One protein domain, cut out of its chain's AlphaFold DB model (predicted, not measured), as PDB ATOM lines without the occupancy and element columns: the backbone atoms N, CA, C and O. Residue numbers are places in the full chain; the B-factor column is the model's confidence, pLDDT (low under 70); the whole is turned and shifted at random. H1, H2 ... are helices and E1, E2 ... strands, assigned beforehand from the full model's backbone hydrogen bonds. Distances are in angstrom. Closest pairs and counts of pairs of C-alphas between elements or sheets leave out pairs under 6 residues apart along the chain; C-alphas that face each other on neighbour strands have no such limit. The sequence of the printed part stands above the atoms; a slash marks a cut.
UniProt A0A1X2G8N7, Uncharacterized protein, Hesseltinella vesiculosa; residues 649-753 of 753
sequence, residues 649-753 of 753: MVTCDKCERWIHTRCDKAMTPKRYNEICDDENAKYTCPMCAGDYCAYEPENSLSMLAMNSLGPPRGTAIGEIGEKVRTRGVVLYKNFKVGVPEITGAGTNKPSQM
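AT A GLANCE: This is residues 649 to 753 of the 753 residues of an uncharacterized protein of Hesseltinella vesiculosa (UniProt A0A1X2G8N7). The domain has two lobes and a tail: the larger lobe is a strongly twisted sheet of four strands, E3, E4, E5 and E6, that curls round the helix H3, and the smaller lobe holds the hairpin of E1 and E2 together with the helix H1. The short helix H2 sits where the chain enters the larger lobe and only grazes its sheet, while residues 747 to 753 stick out as a free tail. The printed part has 105 residues, with three named helices and six named strands in the order E1 E2 H1 H2 E3 H3 E4 E5 E6; the class is mixed, helices and strands, though under half of the residues are in named elements. The sheet runs E3, E4, E5, E6 and the hairpin E1, E2, both antiparallel throughout. The whole is only just loose, close to compact, with a radius of gyration of the C-alphas of 15.6 A, and the C-alphas span 48 by 38 by 26 A along their three main axes.

IN THESE COORDINATES: In the sheet of four, E3 is residues 692 to 694, E4 residues 718 to 720, E5 residues 724 to 732 and E6 residues 735 to 740. E5 is 18.0 A from first to last C-alpha and E6 15.7 A, while E3 measures 7.2 A and E4 7.1 A. E6 ends with C-alpha 740 at (-16.824, 30.589, 33.114). H3, residues 700 to 706, is 9.9 A long and begins with C-alpha 700 at (-17.528, 47.041, 44.184). H2, residues 686 to 689, is 5.0 A long. H1, residues 669 to 677, is the longest helix at 12.1 A. E1, residues 649 to 651, and E2, residues 658 to 660, measure 7.0 A and 6.8 A; E1 begins with C-alpha 649 at (-13.256, 31.469, 14.571).

HOW THE PARTS SIT: The edge strands of the sheet are E3 and E6. E3 and E4 are antiparallel at 174 degrees, with N 693 and O 719 within hydrogen-bond range at 2.9 A. E4, E5 and E6 form a meander, each strand the antiparallel neighbour of the one before. E4 and E5 are a hairpin, with N 720 and O 724 at 2.9 A. E5 bends by 85 degrees at residue 727, and its pairing is staggered: residues 724 to 726 pair with E4 and residues 726 to 732 with E6. E5 and E6 are a hairpin, with N 737 and O 730 at 2.8 A. H3 is on this sheet, which curls round it; the closest C-alphas of H3 and E5 are those of Met 706 and Gly 728, 4.5 A, and those of E3 and H3 are Ala 694 and Met 703, 6.2 A. H2 only grazes the sheet with its residues 686 to 688; the closest C-alphas of H2 and E6 are those of Met 687 and Lys 736, 6.1 A. H1 is not on the sheet, and H1 and H2 are apart. E1 and E2 are a hairpin, with N 650 and O 659 at 2.9 A; both are apart from the four strands of the larger sheet. The closest C-alphas of E1 and H1 are those of Val 650 and Tyr 672, 7.8 A. Every O i to N i+4 pair is within hydrogen-bond range in H1 and H3, and H2 is too short for such a pair.

THE WHOLE: The two C-alphas farthest apart are those of Asn 680 and Lys 749, 49.8 A. The printed part has no cut, and residue 753 is the chain's last. The link from H3 to E4, 11 residues, is long. Residues 741 to 753 hold no named element. The mean pLDDT of the printed part is 83.0, and the model's confidence is under 70 at residues 744 to 753.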
ATOM      1  N   MET A 649     -14.149  30.775  13.638       86.81
ATOM      2  CA  MET A 649     -13.256  31.469  14.571       86.81
ATOM      3  C   MET A 649     -12.449  32.578  13.885       86.81
ATOM      4  O   MET A 649     -12.143  32.497  12.701       86.81
ATOM      5  N   VAL A 650     -12.088  33.618  14.644       88.69
ATOM      6  CA  VAL A 650     -11.321  34.785  14.162       88.69
ATOM      7  C   VAL A 650     -10.127  35.062  15.076       88.69
ATOM      8  O   VAL A 650     -10.265  35.055  16.302       88.69
ATOM      9  N   THR A 651      -8.960  35.347  14.498       89.25
ATOM     10  CA  THR A 651      -7.754  35.791  15.218       89.25
ATOM     11  C   THR A 651      -7.820  37.270  15.591       89.25
ATOM     12  O   THR A 651      -8.070  38.120  14.742       89.25
ATOM     13  N   CYS A 652      -7.538  37.605  16.849       90.88
ATOM     14  CA  CYS A 652      -7.416  38.995  17.303       90.88
ATOM     15  C   CYS A 652      -6.044  39.605  16.956       90.88
ATOM     16  O   CYS A 652      -5.028  39.110  17.440       90.88
ATOM     17  N   ASP A 653      -6.002  40.750  16.266       91.44
ATOM     18  CA  ASP A 653      -4.754  41.453  15.902       91.44
ATOM     19  C   ASP A 653      -3.912  41.928  17.100       91.44
ATOM     20  O   ASP A 653      -2.731  42.233  16.957       91.44
ATOM     21  N   LYS A 654      -4.518  42.075  18.288       90.50
ATOM     22  CA  LYS A 654      -3.823  42.593  19.483       90.50
ATOM     23  C   LYS A 654      -3.184  41.515  20.355       90.50
ATOM     24  O   LYS A 654      -2.328  41.847  21.172       90.50
ATOM     25  N   CYS A 655      -3.655  40.271  20.278       88.38
ATOM     26  CA  CYS A 655      -3.199  39.189  21.159       88.38
ATOM     27  C   CYS A 655      -3.004  37.840  20.460       88.38
ATOM     28  O   CYS A 655      -2.670  36.871  21.136       88.38
ATOM     29  N   GLU A 656      -3.239  37.772  19.147       90.12
ATOM     30  CA  GLU A 656      -3.021  36.601  18.283       90.12
ATOM     31  C   GLU A 656      -3.823  35.348  18.704       90.12
ATOM     32  O   GLU A 656      -3.603  34.248  18.203       90.12
ATOM     33  N   ARG A 657      -4.803  35.502  19.609       89.56
ATOM     34  CA  ARG A 657      -5.692  34.423  20.060       89.56
ATOM     35  C   ARG A 657      -6.948  34.323  19.203       89.56
ATOM     36  O   ARG A 657      -7.540  35.336  18.824       89.56
ATOM     37  N   TRP A 658      -7.368  33.081  18.977       91.31
ATOM     38  CA  TRP A 658      -8.591  32.722  18.270       91.31
ATOM     39  C   TRP A 658      -9.825  32.868  19.167       91.31
ATOM     40  O   TRP A 658      -9.846  32.434  20.323       91.31
ATOM     41  N   ILE A 659     -10.871  33.479  18.617       91.75
ATOM     42  CA  ILE A 659     -12.147  33.750  19.280       91.75
ATOM     43  C   ILE A 659     -13.268  33.139  18.439       91.75
ATOM     44  O   ILE A 659     -13.322  33.390  17.239       91.75
ATOM     45  N   HIS A 660     -14.183  32.377  19.046       90.19
ATOM     46  CA  HIS A 660     -15.389  31.923  18.339       90.19
ATOM     47  C   HIS A 660     -16.273  33.111  17.952       90.19
ATOM     48  O   HIS A 660     -16.486  33.996  18.783       90.19
ATOM     49  N   THR A 661     -16.897  33.088  16.772       88.88
ATOM     50  CA  THR A 661     -17.861  34.130  16.345       88.88
ATOM     51  C   THR A 661     -19.000  34.325  17.353       88.88
ATOM     52  O   THR A 661     -19.429  35.444  17.642       88.88
ATOM     53  N   ARG A 662     -19.455  33.244  17.995       89.25
ATOM     54  CA  ARG A 662     -20.461  33.296  19.070       89.25
ATOM     55  C   ARG A 662     -19.998  33.961  20.374       89.25
ATOM     56  O   ARG A 662     -20.849  34.242  21.209       89.25
ATOM     57  N   CYS A 663     -18.702  34.179  20.590       91.06
ATOM     58  CA  CYS A 663     -18.179  34.760  21.835       91.06
ATOM     59  C   CYS A 663     -18.132  36.294  21.828       91.06
ATOM     60  O   CYS A 663     -17.760  36.899  22.829       91.06
ATOM     61  N   ASP A 664     -18.521  36.922  20.720       91.00
ATOM     62  CA  ASP A 664     -18.526  38.369  20.549       91.00
ATOM     63  C   ASP A 664     -19.815  38.803  19.839       91.00
ATOM     64  O   ASP A 664     -20.202  38.226  18.823       91.00
ATOM     65  N   LYS A 665     -20.532  39.797  20.369       86.81
ATOM     66  CA  LYS A 665     -21.730  40.369  19.738       86.81
ATOM     67  C   LYS A 665     -21.424  41.248  18.528       86.81
ATOM     68  O   LYS A 665     -22.249  41.278  17.616       86.81
ATOM     69  N   ALA A 666     -20.267  41.908  18.479       84.00
ATOM     70  CA  ALA A 666     -19.840  42.666  17.304       84.00
ATOM     71  C   ALA A 666     -19.573  41.739  16.103       84.00
ATOM     72  O   ALA A 666     -19.762  42.133  14.949       84.00
ATOM     73  N   MET A 667     -19.212  40.480  16.373       84.94
ATOM     74  CA  MET A 667     -19.061  39.449  15.356       84.94
ATOM     75  C   MET A 667     -20.429  38.940  14.875       84.94
ATOM     76  O   MET A 667     -21.063  38.054  15.455       84.94
ATOM     77  N   THR A 668     -20.900  39.546  13.785       85.50
ATOM     78  CA  THR A 668     -22.038  39.067  12.986       85.50
ATOM     79  C   THR A 668     -21.526  38.300  11.762       85.50
ATOM     80  O   THR A 668     -20.414  38.583  11.323       85.50
ATOM     81  N   PRO A 669     -22.315  37.407  11.131       84.00
ATOM     82  CA  PRO A 669     -21.873  36.685   9.929       84.00
ATOM     83  C   PRO A 669     -21.430  37.604   8.780       84.00
ATOM     84  O   PRO A 669     -20.512  37.278   8.042       84.00
ATOM     85  N   LYS A 670     -22.027  38.800   8.663       84.50
ATOM     86  CA  LYS A 670     -21.564  39.824   7.712       84.50
ATOM     87  C   LYS A 670     -20.164  40.327   8.056       84.50
ATOM     88  O   LYS A 670     -19.316  40.377   7.178       84.50
ATOM     89  N   ARG A 671     -19.925  40.654   9.330       85.56
ATOM     90  CA  ARG A 671     -18.621  41.143   9.794       85.56
ATOM     91  C   ARG A 671     -17.541  40.062   9.728       85.56
ATOM     92  O   ARG A 671     -16.401  40.387   9.435       85.56
ATOM     93  N   TYR A 672     -17.907  38.803   9.962       85.50
ATOM     94  CA  TYR A 672     -17.030  37.651   9.757       85.50
ATOM     95  C   TYR A 672     -16.599  37.550   8.290       85.50
ATOM     96  O   TYR A 672     -15.407  37.602   8.012       85.50
ATOM     97  N   ASN A 673     -17.556  37.539   7.353       84.38
ATOM     98  CA  ASN A 673     -17.250  37.509   5.920       84.38
ATOM     99  C   ASN A 673     -16.399  38.713   5.484       84.38
ATOM    100  O   ASN A 673     -15.420  38.520   4.783       84.38
ATOM    101  N   GLU A 674     -16.692  39.932   5.958       84.69
ATOM    102  CA  GLU A 674     -15.841  41.110   5.706       84.69
ATOM    103  C   GLU A 674     -14.384  40.904   6.152       84.69
ATOM    104  O   GLU A 674     -13.479  41.373   5.474       84.69
ATOM    105  N   ILE A 675     -14.146  40.224   7.280       84.06
ATOM    106  CA  ILE A 675     -12.792  39.932   7.787       84.06
ATOM    107  C   ILE A 675     -12.124  38.797   6.992       84.06
ATOM    108  O   ILE A 675     -10.904  38.782   6.861       84.06
ATOM    109  N   CYS A 676     -12.899  37.864   6.435       78.62
ATOM    110  CA  CYS A 676     -12.388  36.829   5.535       78.62
ATOM    111  C   CYS A 676     -12.098  37.349   4.112       78.62
ATOM    112  O   CYS A 676     -11.186  36.841   3.464       78.62
ATOM    113  N   ASP A 677     -12.869  38.331   3.633       80.44
ATOM    114  CA  ASP A 677     -12.810  38.858   2.263       80.44
ATOM    115  C   ASP A 677     -11.822  40.040   2.102       80.44
ATOM    116  O   ASP A 677     -11.297  40.250   1.007       80.44
ATOM    117  N   ASP A 678     -11.569  40.830   3.157       84.38
ATOM    118  CA  ASP A 678     -10.660  41.992   3.150       84.38
ATOM    119  C   ASP A 678      -9.431  41.757   4.046       84.38
ATOM    120  O   ASP A 678      -9.501  41.861   5.270       84.38
ATOM    121  N   GLU A 679      -8.268  41.524   3.426       74.81
ATOM    122  CA  GLU A 679      -6.976  41.316   4.107       74.81
ATOM    123  C   GLU A 679      -6.555  42.482   5.034       74.81
ATOM    124  O   GLU A 679      -5.702  42.304   5.905       74.81
ATOM    125  N   ASN A 680      -7.141  43.678   4.881       82.50
ATOM    126  CA  ASN A 680      -6.869  44.833   5.742       82.50
ATOM    127  C   ASN A 680      -7.859  44.980   6.918       82.50
ATOM    128  O   ASN A 680      -7.684  45.878   7.757       82.50
ATOM    129  N   ALA A 681      -8.906  44.153   6.997       83.31
ATOM    130  CA  ALA A 681      -9.970  44.280   7.987       83.31
ATOM    131  C   ALA A 681      -9.542  43.775   9.375       83.31
ATOM    132  O   ALA A 681      -9.592  42.591   9.690       83.31
ATOM    133  N   LYS A 682      -9.199  44.717  10.258       88.25
ATOM    134  CA  LYS A 682      -8.751  44.403  11.622       88.25
ATOM    135  C   LYS A 682      -9.874  43.945  12.557       88.25
ATOM    136  O   LYS A 682     -10.991  44.479  12.530       88.25
ATOM    137  N   TYR A 683      -9.531  43.021  13.452       90.06
ATOM    138  CA  TYR A 683     -10.351  42.515  14.544       90.06
ATOM    139  C   TYR A 683      -9.647  42.665  15.901       90.06
ATOM    140  O   TYR A 683      -8.518  42.228  16.120       90.06
ATOM    141  N   THR A 684     -10.347  43.261  16.868       93.31
ATOM    142  CA  THR A 684      -9.940  43.285  18.278       93.31
ATOM    143  C   THR A 684     -10.988  42.545  19.095       93.31
ATOM    144  O   THR A 684     -12.154  42.921  19.066       93.31
ATOM    145  N   CYS A 685     -10.574  41.524  19.843       92.31
ATOM    146  CA  CYS A 685     -11.487  40.737  20.665       92.31
ATOM    147  C   CYS A 685     -11.981  41.494  21.913       92.31
ATOM    148  O   CYS A 685     -11.263  42.371  22.413       92.31
ATOM    149  N   PRO A 686     -13.125  41.088  22.503       92.44
ATOM    150  CA  PRO A 686     -13.679  41.711  23.707       92.44
ATOM    151  C   PRO A 686     -12.674  41.873  24.859       92.44
ATOM    152  O   PRO A 686     -12.617  42.923  25.497       92.44
ATOM    153  N   MET A 687     -11.792  40.887  25.077       92.06
ATOM    154  CA  MET A 687     -10.769  40.931  26.140       92.06
ATOM    155  C   MET A 687      -9.739  42.060  25.950       92.06
ATOM    156  O   MET A 687      -9.206  42.583  26.932       92.06
ATOM    157  N   CYS A 688      -9.448  42.426  24.698       91.56
ATOM    158  CA  CYS A 688      -8.458  43.438  24.314       91.56
ATOM    159  C   CYS A 688      -9.079  44.786  23.899       91.56
ATOM    160  O   CYS A 688      -8.352  45.769  23.704       91.56
ATOM    161  N   ALA A 689     -10.402  44.833  23.740       90.69
ATOM    162  CA  ALA A 689     -11.192  46.057  23.678       90.69
ATOM    163  C   ALA A 689     -11.550  46.568  25.087       90.69
ATOM    164  O   ALA A 689     -11.503  47.771  25.327       90.69
ATOM    165  N   GLY A 690     -11.790  45.652  26.034       88.88
ATOM    166  CA  GLY A 690     -12.364  45.965  27.345       88.88
ATOM    167  C   GLY A 690     -13.882  45.767  27.401       88.88
ATOM    168  O   GLY A 690     -14.515  46.248  28.336       88.88
ATOM    169  N   ASP A 691     -14.457  45.059  26.422       90.00
ATOM    170  CA  ASP A 691     -15.900  44.886  26.240       90.00
ATOM    171  C   ASP A 691     -16.439  43.783  27.162       90.00
ATOM    172  O   ASP A 691     -16.838  42.692  26.738       90.00
ATOM    173  N   TYR A 692     -16.398  44.059  28.462       90.06
ATOM    174  CA  TYR A 692     -16.961  43.214  29.503       90.06
ATOM    175  C   TYR A 692     -17.543  44.076  30.632       90.06
ATOM    176  O   TYR A 692     -16.948  45.067  31.053       90.06
ATOM    177  N   CYS A 693     -18.722  43.711  31.132       87.81
ATOM    178  CA  CYS A 693     -19.476  44.509  32.100       87.81
ATOM    179  C   CYS A 693     -20.001  43.653  33.259       87.81
ATOM    180  O   CYS A 693     -20.318  42.479  33.083       87.81
ATOM    181  N   ALA A 694     -20.085  44.240  34.456       90.19
ATOM    182  CA  ALA A 694     -20.773  43.627  35.589       90.19
ATOM    183  C   ALA A 694     -22.290  43.853  35.476       90.19
ATOM    184  O   ALA A 694     -22.721  44.926  35.057       90.19
ATOM    185  N   TYR A 695     -23.091  42.876  35.909       89.69
ATOM    186  CA  TYR A 695     -24.548  43.007  36.027       89.69
ATOM    187  C   TYR A 695     -24.952  44.063  37.069       89.69
ATOM    188  O   TYR A 695     -25.915  44.794  36.866       89.69
ATOM    189  N   GLU A 696     -24.195  44.140  38.166       86.00
ATOM    190  CA  GLU A 696     -24.355  45.107  39.260       86.00
ATOM    191  C   GLU A 696     -23.097  46.000  39.320       86.00
ATOM    192  O   GLU A 696     -22.156  45.685  40.057       86.00
ATOM    193  N   PRO A 697     -23.004  47.082  38.525       81.75
ATOM    194  CA  PRO A 697     -21.818  47.943  38.497       81.75
ATOM    195  C   PRO A 697     -21.597  48.721  39.808       81.75
ATOM    196  O   PRO A 697     -20.466  49.076  40.132       81.75
ATOM    197  N   GLU A 698     -22.642  48.951  40.603       82.75
ATOM    198  CA  GLU A 698     -22.555  49.504  41.959       82.75
ATOM    199  C   GLU A 698     -21.896  48.550  42.975       82.75
ATOM    200  O   GLU A 698     -21.421  48.986  44.028       82.75
ATOM    201  N   ASN A 699     -21.830  47.249  42.674       85.75
ATOM    202  CA  ASN A 699     -21.237  46.246  43.549       85.75
ATOM    203  C   ASN A 699     -19.712  46.218  43.355       85.75
ATOM    204  O   ASN A 699     -19.182  45.600  42.428       85.75
ATOM    205  N   SER A 700     -18.987  46.881  44.261       85.25
ATOM    206  CA  SER A 700     -17.528  47.041  44.184       85.25
ATOM    207  C   SER A 700     -16.768  45.717  44.049       85.25
ATOM    208  O   SER A 700     -15.762  45.661  43.345       85.25
ATOM    209  N   LEU A 701     -17.256  44.632  44.658       84.94
ATOM    210  CA  LEU A 701     -16.635  43.309  44.560       84.94
ATOM    211  C   LEU A 701     -16.831  42.680  43.173       84.94
ATOM    212  O   LEU A 701     -15.911  42.040  42.666       84.94
ATOM    213  N   SER A 702     -17.988  42.889  42.542       85.69
ATOM    214  CA  SER A 702     -18.235  42.464  41.158       85.69
ATOM    215  C   SER A 702     -17.359  43.254  40.183       85.69
ATOM    216  O   SER A 702     -16.717  42.671  39.313       85.69
ATOM    217  N   MET A 703     -17.232  44.569  40.386       87.69
ATOM    218  CA  MET A 703     -16.344  45.415  39.582       87.69
ATOM    219  C   MET A 703     -14.861  45.055  39.738       87.69
ATOM    220  O   MET A 703     -14.137  45.051  38.743       87.69
ATOM    221  N   LEU A 704     -14.386  44.716  40.942       87.75
ATOM    222  CA  LEU A 704     -13.004  44.261  41.152       87.75
ATOM    223  C   LEU A 704     -12.727  42.936  40.425       87.75
ATOM    224  O   LEU A 704     -11.723  42.826  39.721       87.75
ATOM    225  N   ALA A 705     -13.639  41.966  40.532       88.50
ATOM    226  CA  ALA A 705     -13.528  40.674  39.855       88.50
ATOM    227  C   ALA A 705     -13.596  40.791  38.319       88.50
ATOM    228  O   ALA A 705     -12.864  40.095  37.619       88.50
ATOM    229  N   MET A 706     -14.419  41.692  37.770       90.25
ATOM    230  CA  MET A 706     -14.464  41.948  36.320       90.25
ATOM    231  C   MET A 706     -13.226  42.694  35.800       90.25
ATOM    232  O   MET A 706     -12.856  42.524  34.644       90.25
ATOM    233  N   ASN A 707     -12.547  43.486  36.635       87.19
ATOM    234  CA  ASN A 707     -11.342  44.232  36.246       87.19
ATOM    235  C   ASN A 707     -10.017  43.481  36.483       87.19
ATOM    236  O   ASN A 707      -8.955  44.073  36.301       87.19
ATOM    237  N   SER A 708     -10.057  42.200  36.870       85.56
ATOM    238  CA  SER A 708      -8.872  41.414  37.269       85.56
ATOM    239  C   SER A 708      -8.131  41.951  38.499       85.56
ATOM    240  O   SER A 708      -6.941  41.704  38.653       85.56
ATOM    241  N   LEU A 709      -8.838  42.663  39.383       83.12
ATOM    242  CA  LEU A 709      -8.321  43.253  40.629       83.12
ATOM    243  C   LEU A 709      -8.848  42.539  41.890       83.12
ATOM    244  O   LEU A 709      -8.735  43.052  43.002       83.12
ATOM    245  N   GLY A 710      -9.494  41.386  41.720       81.12
ATOM    246  CA  GLY A 710     -10.070  40.596  42.801       81.12
ATOM    247  C   GLY A 710     -10.440  39.184  42.340       81.12
ATOM    248  O   GLY A 710     -10.484  38.922  41.135       81.12
ATOM    249  N   PRO A 711     -10.696  38.259  43.280       82.56
ATOM    250  CA  PRO A 711     -11.043  36.882  42.953       82.56
ATOM    251  C   PRO A 711     -12.418  36.799  42.260       82.56
ATOM    252  O   PRO A 711     -13.347  37.504  42.671       82.56
ATOM    253  N   PRO A 712     -12.595  35.914  41.260       88.50
ATOM    254  CA  PRO A 712     -13.909  35.601  40.703       88.50
ATOM    255  C   PRO A 712     -14.880  35.074  41.760       88.50
ATOM    256  O   PRO A 712     -14.477  34.424  42.726       88.50
ATOM    257  N   ARG A 713     -16.176  35.302  41.543       87.81
ATOM    258  CA  ARG A 713     -17.250  34.784  42.407       87.81
ATOM    259  C   ARG A 713     -17.581  33.322  42.114       87.81
ATOM    260  O   ARG A 713     -17.051  32.738  41.171       87.81
ATOM    261  N   GLY A 714     -18.473  32.722  42.897       83.69
ATOM    262  CA  GLY A 714     -19.076  31.424  42.583       83.69
ATOM    263  C   GLY A 714     -20.164  31.494  41.505       83.69
ATOM    264  O   GLY A 714     -20.308  30.561  40.717       83.69
ATOM    265  N   THR A 715     -20.899  32.604  41.426       88.81
ATOM    266  CA  THR A 715     -21.949  32.859  40.424       88.81
ATOM    267  C   THR A 715     -21.466  33.775  39.297       88.81
ATOM    268  O   THR A 715     -20.469  34.486  39.441       88.81
ATOM    269  N   ALA A 716     -22.163  33.768  38.155       90.75
ATOM    270  CA  ALA A 716     -21.904  34.737  37.093       90.75
ATOM    271  C   ALA A 716     -22.319  36.154  37.535       90.75
ATOM    272  O   ALA A 716     -23.460  36.373  37.939       90.75
ATOM    273  N   ILE A 717     -21.389  37.104  37.437       91.50
ATOM    274  CA  ILE A 717     -21.531  38.504  37.883       91.50
ATOM    275  C   ILE A 717     -21.504  39.514  36.737       91.50
ATOM    276  O   ILE A 717     -21.646  40.712  36.978       91.50
ATOM    277  N   GLY A 718     -21.286  39.054  35.510       91.62
ATOM    278  CA  GLY A 718     -21.140  39.906  34.346       91.62
ATOM    279  C   GLY A 718     -21.074  39.119  33.048       91.62
ATOM    280  O   GLY A 718     -21.137  37.885  33.043       91.62
ATOM    281  N   GLU A 719     -20.920  39.846  31.949       93.25
ATOM    282  CA  GLU A 719     -20.838  39.307  30.595       93.25
ATOM    283  C   GLU A 719     -19.651  39.887  29.830       93.25
ATOM    284  O   GLU A 719     -19.236  41.026  30.046       93.25
ATOM    285  N   ILE A 720     -19.111  39.076  28.925       93.25
ATOM    286  CA  ILE A 720     -18.039  39.415  27.991       93.25
ATOM    287  C   ILE A 720     -18.633  39.399  26.582       93.25
ATOM    288  O   ILE A 720     -19.364  38.467  26.225       93.25
ATOM    289  N   GLY A 721     -18.354  40.444  25.800       85.69
ATOM    290  CA  GLY A 721     -18.850  40.588  24.429       85.69
ATOM    291  C   GLY A 721     -20.379  40.544  24.314       85.69
ATOM    292  O   GLY A 721     -20.881  40.114  23.281       85.69
ATOM    293  N   GLU A 722     -21.109  40.907  25.380       84.56
ATOM    294  CA  GLU A 722     -22.583  40.847  25.494       84.56
ATOM    295  C   GLU A 722     -23.211  39.485  25.109       84.56
ATOM    296  O   GLU A 722     -24.343  39.418  24.621       84.56
ATOM    297  N   LYS A 723     -22.461  38.385  25.284       85.25
ATOM    298  CA  LYS A 723     -22.927  37.011  25.010       85.25
ATOM    299  C   LYS A 723     -22.457  35.983  26.041       85.25
ATOM    300  O   LYS A 723     -23.183  35.030  26.318       85.25
ATOM    301  N   VAL A 724     -21.244  36.123  26.581       90.94
ATOM    302  CA  VAL A 724     -20.619  35.081  27.412       90.94
ATOM    303  C   VAL A 724     -20.645  35.474  28.884       90.94
ATOM    304  O   VAL A 724     -19.920  36.369  29.311       90.94
ATOM    305  N   ARG A 725     -21.476  34.778  29.667       92.81
ATOM    306  CA  ARG A 725     -21.588  34.958  31.122       92.81
ATOM    307  C   ARG A 725     -20.290  34.556  31.822       92.81
ATOM    308  O   ARG A 725     -19.717  33.508  31.521       92.81
ATOM    309  N   THR A 726     -19.851  35.351  32.792       93.62
ATOM    310  CA  THR A 726     -18.590  35.134  33.508       93.62
ATOM    311  C   THR A 726     -18.691  35.425  35.008       93.62
ATOM    312  O   THR A 726     -19.488  36.247  35.462       93.62
ATOM    313  N   ARG A 727     -17.859  34.734  35.795       93.44
ATOM    314  CA  ARG A 727     -17.669  34.934  37.242       93.44
ATOM    315  C   ARG A 727     -16.634  36.019  37.576       93.44
ATOM    316  O   ARG A 727     -16.443  36.330  38.752       93.44
ATOM    317  N   GLY A 728     -15.944  36.549  36.567       93.00
ATOM    318  CA  GLY A 728     -14.841  37.504  36.687       93.00
ATOM    319  C   GLY A 728     -13.794  37.282  35.592       93.00
ATOM    320  O   GLY A 728     -13.800  36.259  34.911       93.00
ATOM    321  N   VAL A 729     -12.869  38.223  35.433       93.62
ATOM    322  CA  VAL A 729     -11.786  38.157  34.440       93.62
ATOM    323  C   VAL A 729     -10.459  38.048  35.179       93.62
ATOM    324  O   VAL A 729     -10.208  38.842  36.081       93.62
ATOM    325  N   VAL A 730      -9.577  37.122  34.797       92.88
ATOM    326  CA  VAL A 730      -8.252  36.951  35.432       92.88
ATOM    327  C   VAL A 730      -7.114  36.968  34.416       92.88
ATOM    328  O   VAL A 730      -7.335  36.775  33.223       92.88
ATOM    329  N   LEU A 731      -5.890  37.213  34.885       90.25
ATOM    330  CA  LEU A 731      -4.683  37.217  34.057       90.25
ATOM    331  C   LEU A 731      -4.037  35.825  34.044       90.25
ATOM    332  O   LEU A 731      -3.380  35.434  35.000       90.25
ATOM    333  N   TYR A 732      -4.169  35.091  32.943       89.75
ATOM    334  CA  TYR A 732      -3.516  33.797  32.742       89.75
ATOM    335  C   TYR A 732      -2.433  33.927  31.667       89.75
ATOM    336  O   TYR A 732      -2.682  34.514  30.619       89.75
ATOM    337  N   LYS A 733      -1.211  33.427  31.923       86.06
ATOM    338  CA  LYS A 733      -0.060  33.510  30.989       86.06
ATOM    339  C   LYS A 733       0.130  34.921  30.356       86.06
ATOM    340  O   LYS A 733       0.477  35.043  29.186       86.06
ATOM    341  N   ASN A 734      -0.068  35.989  31.141       83.19
ATOM    342  CA  ASN A 734      -0.008  37.415  30.748       83.19
ATOM    343  C   ASN A 734      -1.136  37.951  29.833       83.19
ATOM    344  O   ASN A 734      -1.042  39.090  29.376       83.19
ATOM    345  N   PHE A 735      -2.223  37.209  29.607       87.25
ATOM    346  CA  PHE A 735      -3.422  37.710  28.921       87.25
ATOM    347  C   PHE A 735      -4.679  37.554  29.781       87.25
ATOM    348  O   PHE A 735      -4.746  36.729  30.690       87.25
ATOM    349  N   LYS A 736      -5.691  38.384  29.513       91.50
ATOM    350  CA  LYS A 736      -6.978  38.312  30.213       91.50
ATOM    351  C   LYS A 736      -7.796  37.132  29.695       91.50
ATOM    352  O   LYS A 736      -7.981  37.007  28.485       91.50
ATOM    353  N   VAL A 737      -8.334  36.333  30.610       94.00
ATOM    354  CA  VAL A 737      -9.283  35.252  30.332       94.00
ATOM    355  C   VAL A 737     -10.564  35.433  31.142       94.00
ATOM    356  O   VAL A 737     -10.523  35.809  32.316       94.00
ATOM    357  N   GLY A 738     -11.707  35.179  30.510       93.69
ATOM    358  CA  GLY A 738     -12.999  35.111  31.180       93.69
ATOM    359  C   GLY A 738     -13.113  33.833  32.002       93.69
ATOM    360  O   GLY A 738     -12.796  32.751  31.518       93.69
ATOM    361  N   VAL A 739     -13.577  33.930  33.244       94.56
ATOM    362  CA  VAL A 739     -13.770  32.757  34.103       94.56
ATOM    363  C   VAL A 739     -15.218  32.265  33.957       94.56
ATOM    364  O   VAL A 739     -16.136  33.008  34.319       94.56
ATOM    365  N   PRO A 740     -15.471  31.064  33.409       92.44
ATOM    366  CA  PRO A 740     -16.824  30.589  33.114       92.44
ATOM    367  C   PRO A 740     -17.623  30.251  34.376       92.44
ATOM    368  O   PRO A 740     -17.054  29.955  35.428       92.44
ATOM    369  N   GLU A 741     -18.952  30.268  34.266       88.00
ATOM    370  CA  GLU A 741     -19.880  29.809  35.311       88.00
ATOM    371  C   GLU A 741     -19.640  28.332  35.684       88.00
ATOM    372  O   GLU A 741     -19.244  27.520  34.850       88.00
ATOM    373  N   ILE A 742     -19.855  27.972  36.953       83.44
ATOM    374  CA  ILE A 742     -19.643  26.597  37.427       83.44
ATOM    375  C   ILE A 742     -20.874  25.758  37.079       83.44
ATOM    376  O   ILE A 742     -21.991  26.077  37.490       83.44
ATOM    377  N   THR A 743     -20.684  24.648  36.366       70.38
ATOM    378  CA  THR A 743     -21.761  23.688  36.097       70.38
ATOM    379  C   THR A 743     -22.356  23.170  37.412       70.38
ATOM    380  O   THR A 743     -21.643  22.741  38.318       70.38
ATOM    381  N   GLY A 744     -23.682  23.261  37.554       61.22
ATOM    382  CA  GLY A 744     -24.374  22.933  38.807       61.22
ATOM    383  C   GLY A 744     -24.367  24.040  39.877       61.22
ATOM    384  O   GLY A 744     -24.730  23.771  41.024       61.22
ATOM    385  N   ALA A 745     -23.990  25.279  39.547       49.53
ATOM    386  CA  ALA A 745     -24.200  26.460  40.392       49.53
ATOM    387  C   ALA A 745     -25.688  26.869  40.449       49.53
ATOM    388  O   ALA A 745     -26.135  27.769  39.743       49.53
ATOM    389  N   GLY A 746     -26.489  26.196  41.276       40.59
ATOM    390  CA  GLY A 746     -27.875  26.603  41.506       40.59
ATOM    391  C   GLY A 746     -28.710  25.610  42.311       40.59
ATOM    392  O   GLY A 746     -28.351  24.447  42.478       40.59
ATOM    393  N   THR A 747     -29.852  26.087  42.809       34.91
ATOM    394  CA  THR A 747     -30.896  25.284  43.478       34.91
ATOM    395  C   THR A 747     -31.896  24.659  42.504       34.91
ATOM    396  O   THR A 747     -32.800  23.936  42.935       34.91
ATOM    397  N   ASN A 748     -31.740  24.915  41.202       30.45
ATOM    398  CA  ASN A 748     -32.497  24.231  40.165       30.45
ATOM    399  C   ASN A 748     -32.243  22.727  40.286       30.45
ATOM    400  O   ASN A 748     -31.096  22.282  40.339       30.45
ATOM    401  N   LYS A 749     -33.332  21.952  40.359       30.86
ATOM    402  CA  LYS A 749     -33.264  20.490  40.264       30.86
ATOM    403  C   LYS A 749     -32.440  20.118  39.024       30.86
ATOM    404  O   LYS A 749     -32.558  20.834  38.029       30.86
ATOM    405  N   PRO A 750     -31.696  18.997  39.029       33.50
ATOM    406  CA  PRO A 750     -31.296  18.387  37.771       33.50
ATOM    407  C   PRO A 750     -32.573  18.127  36.963       33.50
ATOM    408  O   PRO A 750     -33.402  17.288  37.325       33.50
ATOM    409  N   SER A 751     -32.779  18.934  35.925       25.69
ATOM    410  CA  SER A 751     -33.802  18.707  34.914       25.69
ATOM    411  C   SER A 751     -33.365  17.453  34.177       25.69
ATOM    412  O   SER A 751     -32.372  17.532  33.464       25.69
ATOM    413  N   GLN A 752     -34.043  16.333  34.447       28.17
ATOM    414  CA  GLN A 752     -33.827  14.990  33.886       28.17
ATOM    415  C   GLN A 752     -32.759  14.931  32.780       28.17
ATOM    416  O   GLN A 752     -33.053  15.199  31.615       28.17
ATOM    417  N   MET A 753     -31.538  14.579  33.190       28.27
ATOM    418  CA  MET A 753     -30.563  13.904  32.334       28.27
ATOM    419  C   MET A 753     -30.747  12.402  32.538       28.27
ATOM    420  O   MET A 753     -31.004  12.027  33.709       28.27
TER     421      MET A 753